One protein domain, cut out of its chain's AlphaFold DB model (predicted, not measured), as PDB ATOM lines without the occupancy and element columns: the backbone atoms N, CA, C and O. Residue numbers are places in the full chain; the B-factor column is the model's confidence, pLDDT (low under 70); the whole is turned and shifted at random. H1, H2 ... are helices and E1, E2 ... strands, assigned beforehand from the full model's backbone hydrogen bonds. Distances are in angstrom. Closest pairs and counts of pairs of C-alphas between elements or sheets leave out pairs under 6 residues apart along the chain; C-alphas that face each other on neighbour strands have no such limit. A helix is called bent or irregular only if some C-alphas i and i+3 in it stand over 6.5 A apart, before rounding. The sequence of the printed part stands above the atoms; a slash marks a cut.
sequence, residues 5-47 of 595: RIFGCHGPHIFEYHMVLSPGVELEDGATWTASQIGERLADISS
ATOM      1  N   ARG A   5       0.022 -14.768  20.503       63.59
ATOM      2  CA  ARG A   5       0.102 -15.961  19.643       63.59
ATOM      3  C   ARG A   5       0.012 -17.181  20.550       63.59
ATOM      4  O   ARG A   5       0.821 -17.304  21.468       63.59
ATOM      5  N   ILE A   6      -0.953 -18.059  20.309       71.62
ATOM      6  CA  ILE A   6      -1.026 -19.358  20.984       71.62
ATOM      7  C   ILE A   6      -0.706 -20.426  19.952       71.62
ATOM      8  O   ILE A   6      -1.228 -20.393  18.843       71.62
ATOM      9  N   PHE A   7       0.148 -21.375  20.313       72.81
ATOM     10  CA  PHE A   7       0.417 -22.539  19.481       72.81
ATOM     11  C   PHE A   7      -0.263 -23.744  20.117       72.81
ATOM     12  O   PHE A   7       0.029 -24.087  21.261       72.81
ATOM     13  N   GLY A   8      -1.202 -24.345  19.393       69.31
ATOM     14  CA  GLY A   8      -1.922 -25.536  19.831       69.31
ATOM     15  C   GLY A   8      -1.513 -26.742  19.000       69.31
ATOM     16  O   GLY A   8      -1.397 -26.647  17.777       69.31
ATOM     17  N   CYS A   9      -1.317 -27.886  19.649       69.44
ATOM     18  CA  CYS A   9      -1.088 -29.151  18.960       69.44
ATOM     19  C   CYS A   9      -2.416 -29.885  18.773       69.44
ATOM     20  O   CYS A   9      -3.117 -30.139  19.748       69.44
ATOM     21  N   HIS A  10      -2.728 -30.269  17.536       60.38
ATOM     22  CA  HIS A  10      -3.838 -31.171  17.228       60.38
ATOM     23  C   HIS A  10      -3.278 -32.379  16.476       60.38
ATOM     24  O   HIS A  10      -2.860 -32.273  15.319       60.38
ATOM     25  N   GLY A  11      -3.219 -33.527  17.155       64.31
ATOM     26  CA  GLY A  11      -2.509 -34.698  16.639       64.31
ATOM     27  C   GLY A  11      -1.021 -34.386  16.384       64.31
ATOM     28  O   GLY A  11      -0.374 -33.818  17.264       64.31
ATOM     29  N   PRO A  12      -0.454 -34.723  15.205       50.44
ATOM     30  CA  PRO A  12       0.958 -34.473  14.892       50.44
ATOM     31  C   PRO A  12       1.245 -33.050  14.375       50.44
ATOM     32  O   PRO A  12       2.377 -32.758  13.990       50.44
ATOM     33  N   HIS A  13       0.240 -32.174  14.310       44.38
ATOM     34  CA  HIS A  13       0.371 -30.851  13.707       44.38
ATOM     35  C   HIS A  13       0.320 -29.745  14.758       44.38
ATOM     36  O   HIS A  13      -0.516 -29.762  15.663       44.38
ATOM     37  N   ILE A  14       1.199 -28.756  14.591       68.62
ATOM     38  CA  ILE A  14       1.212 -27.528  15.384       68.62
ATOM     39  C   ILE A  14       0.500 -26.450  14.579       68.62
ATOM     40  O   ILE A  14       0.880 -26.161  13.444       68.62
ATOM     41  N   PHE A  15      -0.517 -25.857  15.185       59.75
ATOM     42  CA  PHE A  15      -1.271 -24.751  14.627       59.75
ATOM     43  C   PHE A  15      -0.965 -23.487  15.399       59.75
ATOM     44  O   PHE A  15      -0.860 -23.492  16.626       59.75
ATOM     45  N   GLU A  16      -0.854 -22.398  14.658       74.62
ATOM     46  CA  GLU A  16      -0.723 -21.076  15.222       74.62
ATOM     47  C   GLU A  16      -2.080 -20.376  15.227       74.62
ATOM     48  O   GLU A  16      -2.719 -20.214  14.188       74.62
ATOM     49  N   TYR A  17      -2.492 -19.927  16.405       68.31
ATOM     50  CA  TYR A  17      -3.703 -19.159  16.625       68.31
ATOM     51  C   TYR A  17      -3.327 -17.699  16.866       68.31
ATOM     52  O   TYR A  17      -2.634 -17.365  17.833       68.31
ATOM     53  N   HIS A  18      -3.801 -16.825  15.980       55.22
ATOM     54  CA  HIS A  18      -3.688 -15.382  16.145       55.22
ATOM     55  C   HIS A  18      -4.853 -14.903  17.004       55.22
ATOM     56  O   HIS A  18      -6.001 -14.925  16.562       55.22
ATOM     57  N   MET A  19      -4.565 -14.472  18.231       61.28
ATOM     58  CA  MET A  19      -5.595 -13.930  19.108       61.28
ATOM     59  C   MET A  19      -5.751 -12.429  18.885       61.28
ATOM     60  O   MET A  19      -4.778 -11.669  18.925       61.28
ATOM     61  N   VAL A  20      -6.997 -12.003  18.698       58.44
ATOM     62  CA  VAL A  20      -7.383 -10.593  18.700       58.44
ATOM     63  C   VAL A  20      -8.133 -10.339  20.000       58.44
ATOM     64  O   VAL A  20      -9.178 -10.937  20.238       58.44
ATOM     65  N   LEU A  21      -7.577  -9.480  20.854       57.66
ATOM     66  CA  LEU A  21      -8.286  -9.004  22.038       57.66
ATOM     67  C   LEU A  21      -9.362  -8.016  21.578       57.66
ATOM     68  O   LEU A  21      -9.044  -7.014  20.933       57.66
ATOM     69  N   SER A  22     -10.626  -8.307  21.886       63.16
ATOM     70  CA  SER A  22     -11.676  -7.296  21.807       63.16
ATOM     71  C   SER A  22     -11.464  -6.258  22.920       63.16
ATOM     72  O   SER A  22     -10.790  -6.549  23.912       63.16
ATOM     73  N   PRO A  23     -12.050  -5.054  22.801       66.62
ATOM     74  CA  PRO A  23     -12.102  -4.098  23.910       66.62
ATOM     75  C   PRO A  23     -12.751  -4.669  25.182       66.62
ATOM     76  O   PRO A  23     -12.562  -4.115  26.260       66.62
ATOM     77  N   GLY A  24     -13.481  -5.787  25.066       69.50
ATOM     78  CA  GLY A  24     -14.178  -6.423  26.171       69.50
ATOM     79  C   GLY A  24     -15.316  -5.558  26.704       69.50
ATOM     80  O   GLY A  24     -15.770  -4.608  26.069       69.50
ATOM     81  N   VAL A  25     -15.792  -5.920  27.887       76.12
ATOM     82  CA  VAL A  25     -16.839  -5.203  28.605       76.12
ATOM     83  C   VAL A  25     -16.357  -5.010  30.032       76.12
ATOM     84  O   VAL A  25     -15.918  -5.968  30.669       76.12
ATOM     85  N   GLU A  26     -16.449  -3.787  30.541       81.69
ATOM     86  CA  GLU A  26     -16.141  -3.484  31.937       81.69
ATOM     87  C   GLU A  26     -17.424  -3.472  32.772       81.69
ATOM     88  O   GLU A  26     -18.492  -3.062  32.307       81.69
ATOM     89  N   LEU A  27     -17.322  -3.954  34.011       77.00
ATOM     90  CA  LEU A  27     -18.343  -3.720  35.028       77.00
ATOM     91  C   LEU A  27     -18.075  -2.365  35.683       77.00
ATOM     92  O   LEU A  27     -16.920  -1.971  35.856       77.00
ATOM     93  N   GLU A  28     -19.142  -1.672  36.069       76.44
ATOM     94  CA  GLU A  28     -19.028  -0.425  36.822       76.44
ATOM     95  C   GLU A  28     -18.273  -0.654  38.144       76.44
ATOM     96  O   GLU A  28     -18.362  -1.716  38.770       76.44
ATOM     97  N   ASP A  29     -17.491   0.348  38.544       71.00
ATOM     98  CA  ASP A  29     -16.803   0.435  39.837       71.00
ATOM     99  C   ASP A  29     -15.847  -0.724  40.190       71.00
ATOM    100  O   ASP A  29     -15.544  -0.964  41.360       71.00
ATOM    101  N   GLY A  30     -15.307  -1.429  39.190       65.00
ATOM    102  CA  GLY A  30     -14.262  -2.441  39.401       65.00
ATOM    103  C   GLY A  30     -14.759  -3.737  40.051       65.00
ATOM    104  O   GLY A  30     -13.966  -4.477  40.639       65.00
ATOM    105  N   ALA A  31     -16.060  -4.021  39.956       80.31
ATOM    106  CA  ALA A  31     -16.638  -5.277  40.417       80.31
ATOM    107  C   ALA A  31     -16.079  -6.491  39.646       80.31
ATOM    108  O   ALA A  31     -15.769  -6.422  38.455       80.31
ATOM    109  N   THR A  32     -15.976  -7.639  40.321       82.81
ATOM    110  CA  THR A  32     -15.565  -8.905  39.699       82.81
ATOM    111  C   THR A  32     -16.745  -9.613  39.046       82.81
ATOM    112  O   THR A  32     -17.809  -9.739  39.650       82.81
ATOM    113  N   TRP A  33     -16.525 -10.149  37.848       84.06
ATOM    114  CA  TRP A  33     -17.514 -10.937  37.120       84.06
ATOM    115  C   TRP A  33     -17.900 -12.228  37.849       84.06
ATOM    116  O   TRP A  33     -17.043 -12.966  38.335       84.06
ATOM    117  N   THR A  34     -19.195 -12.541  37.855       83.62
ATOM    118  CA  THR A  34     -19.707 -13.879  38.190       83.62
ATOM    119  C   THR A  34     -19.933 -14.706  36.922       83.62
ATOM    120  O   THR A  34     -20.143 -14.156  35.841       83.62
ATOM    121  N   ALA A  35     -19.946 -16.037  37.044       65.25
ATOM    122  CA  ALA A  35     -20.176 -16.932  35.906       65.25
ATOM    123  C   ALA A  35     -21.526 -16.678  35.199       65.25
ATOM    124  O   ALA A  35     -21.580 -16.697  33.973       65.25
ATOM    125  N   SER A  36     -22.588 -16.357  35.954       71.94
ATOM    126  CA  SER A  36     -23.909 -16.015  35.392       71.94
ATOM    127  C   SER A  36     -23.851 -14.760  34.519       71.94
ATOM    128  O   SER A  36     -24.328 -14.770  33.390       71.94
ATOM    129  N   GLN A  37     -23.187 -13.701  34.997       81.56
ATOM    130  CA  GLN A  37     -23.035 -12.447  34.247       81.56
ATOM    131  C   GLN A  37     -22.195 -12.630  32.980       81.56
ATOM    132  O   GLN A  37     -22.474 -12.000  31.963       81.56
ATOM    133  N   ILE A  38     -21.175 -13.492  33.031       82.44
ATOM    134  CA  ILE A  38     -20.382 -13.839  31.847       82.44
ATOM    135  C   ILE A  38     -21.271 -14.541  30.817       82.44
ATOM    136  O   ILE A  38     -21.225 -14.181  29.645       82.44
ATOM    137  N   GLY A  39     -22.101 -15.498  31.247       72.88
ATOM    138  CA  GLY A  39     -23.052 -16.187  30.372       72.88
ATOM    139  C   GLY A  39     -24.065 -15.235  29.729       72.88
ATOM    140  O   GLY A  39     -24.227 -15.243  28.511       72.88
ATOM    141  N   GLU A  40     -24.686 -14.360  30.524       80.50
ATOM    142  CA  GLU A  40     -25.681 -13.380  30.056       80.50
ATOM    143  C   GLU A  40     -25.105 -12.347  29.079       80.50
ATOM    144  O   GLU A  40     -25.818 -11.844  28.211       80.50
ATOM    145  N   ARG A  41     -23.810 -12.029  29.201       80.12
ATOM    146  CA  ARG A  41     -23.139 -10.996  28.399       80.12
ATOM    147  C   ARG A  41     -22.107 -11.550  27.428       80.12
ATOM    148  O   ARG A  41     -21.313 -10.784  26.883       80.12
ATOM    149  N   LEU A  42     -22.126 -12.858  27.175       80.06
ATOM    150  CA  LEU A  42     -21.100 -13.523  26.375       80.06
ATOM    151  C   LEU A  42     -20.982 -12.909  24.976       80.06
ATOM    152  O   LEU A  42     -19.871 -12.686  24.510       80.06
ATOM    153  N   ALA A  43     -22.112 -12.553  24.356       74.94
ATOM    154  CA  ALA A  43     -22.153 -11.912  23.043       74.94
ATOM    155  C   ALA A  43     -21.481 -10.526  23.021       74.94
ATOM    156  O   ALA A  43     -20.772 -10.208  22.066       74.94
ATOM    157  N   ASP A  44     -21.664  -9.722  24.075       76.38
ATOM    158  CA  ASP A  44     -21.012  -8.417  24.214       76.38
ATOM    159  C   ASP A  44     -19.502  -8.595  24.438       76.38
ATOM    160  O   ASP A  44     -18.688  -7.933  23.793       76.38
ATOM    161  N   ILE A  45     -19.126  -9.529  25.322       76.00
ATOM    162  CA  ILE A  45     -17.736  -9.848  25.685       76.00
ATOM    163  C   ILE A  45     -16.957 -10.357  24.463       76.00
ATOM    164  O   ILE A  45     -15.818  -9.946  24.226       76.00
ATOM    165  N   SER A  46     -17.575 -11.227  23.660       70.44
ATOM    166  CA  SER A  46     -16.974 -11.811  22.457       70.44
ATOM    167  C   SER A  46     -17.133 -10.944  21.208       70.44
ATOM    168  O   SER A  46     -16.760 -11.380  20.115       70.44
ATOM    169  N   SER A  47     -17.717  -9.747  21.323       72.06
ATOM    170  CA  SER A  47     -17.906  -8.869  20.173       72.06
ATOM    171  C   SER A  47     -16.556  -8.355  19.668       72.06
ATOM    172  O   SER A  47     -15.737  -7.815  20.411       72.06
TER     173      SER A  47
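Overview. This is residues 5 to 47 of the 595 residues of an uncharacterized protein of Myxococcales bacterium (UniProt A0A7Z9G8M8). A hairpin of two antiparallel strands, E1 and E2, makes one end of a long, drawn-out shape, and two short helices, H1 and H2, lie at the other end. Between these two ends runs a long stretch with no named element, residues 20 to 34, which runs out past the helices and folds back to reach H1; there is no shared core between hairpin and helices. The printed part has 43 residues, with two named strands and two named helices in the order E1, E2, H1, H2, and the class is mixed, helices and strands. The one sheet has the order E1 - E2, all antiparallel. The whole is extended, with a radius of gyration of the C-alphas of 15.1 A, and the C-alphas span 45 by 19 by 17 A along their three main axes.

Arrangement. The sheet consists of E1, residues 5 to 10, and E2, residues 13 to 19. They are antiparallel neighbours, with an angle of 149 degrees between their N-to-C directions, and they form a hairpin with a tight link of 2 residues. C-alphas that face each other include those of Phe 7 and Glu 16, 4.6 A apart, and those of Cys 9 and Ile 14, also 4.6 A apart. Across the pair, N of Gly 8 and O of Phe 15 are within hydrogen-bond range at 2.9 A, and N of Phe 15 and O of Gly 8 are within it at 2.8 A. Nearer the open end of the hairpin, N of Tyr 17 and O of Ile 6 are within hydrogen-bond range at 2.8 A. From E2 a long link of 15 residues leads to H1, residues 35 to 40. A tight link of 1 residue, Arg 41, then leads to H2, residues 42 to 45. H1 and H2 are close but not clearly touching, with 1 pair of C-alphas within 8 A; the closest C-alphas are those of Ile 38 and Ile 45, 7.8 A apart. Their centres are 9.3 A apart. E1 is apart from H1 and from H2, and E2 is apart from H2. In H1 every pair of O i and N i+4 is within hydrogen-bond range, while H2, with 4 residues, is too short for such a pair; its 1 pair of O i and N i+3 is within range.

Along the chain. E1 begins at C-alpha 5, at (0.102, -15.961, 19.643), and its first and last C-alphas are 15.9 A apart. E2, the longest strand by residues, measures 18.7 A from its first to its last C-alpha and ends at C-alpha 19, at (-5.595, -13.930, 19.108). H1, the longest helix by residues, runs from Ala 35 to Glu 40 and measures 8.8 A from first to last C-alpha. H2 runs from Leu 42 to Ile 45, measures 5.0 A, and ends at C-alpha 45, at (-17.736, -9.848, 25.685). Neither helix is bent or irregular.

Size, cuts and confidence. The two C-alphas farthest apart are those of Pro 12 and Asp 29, at 46.4 A, and the first and last printed C-alphas, of Arg 5 and Ser 47, are 19.4 A apart. Residues 9 to 14 and residues 28 to 36 stand free. The printed part has no cut. The link from E2 to H1 is long; the other two links are tight. The mean pLDDT of the printed part is 70.5, and 19 residues are under 70: residue 5, residues 8 to 15, residues 17 to 24, residue 30 and residue 35. The mean pLDDT is 68 for E1 and 62 for E2, against 76 for H1 and 77 for H2.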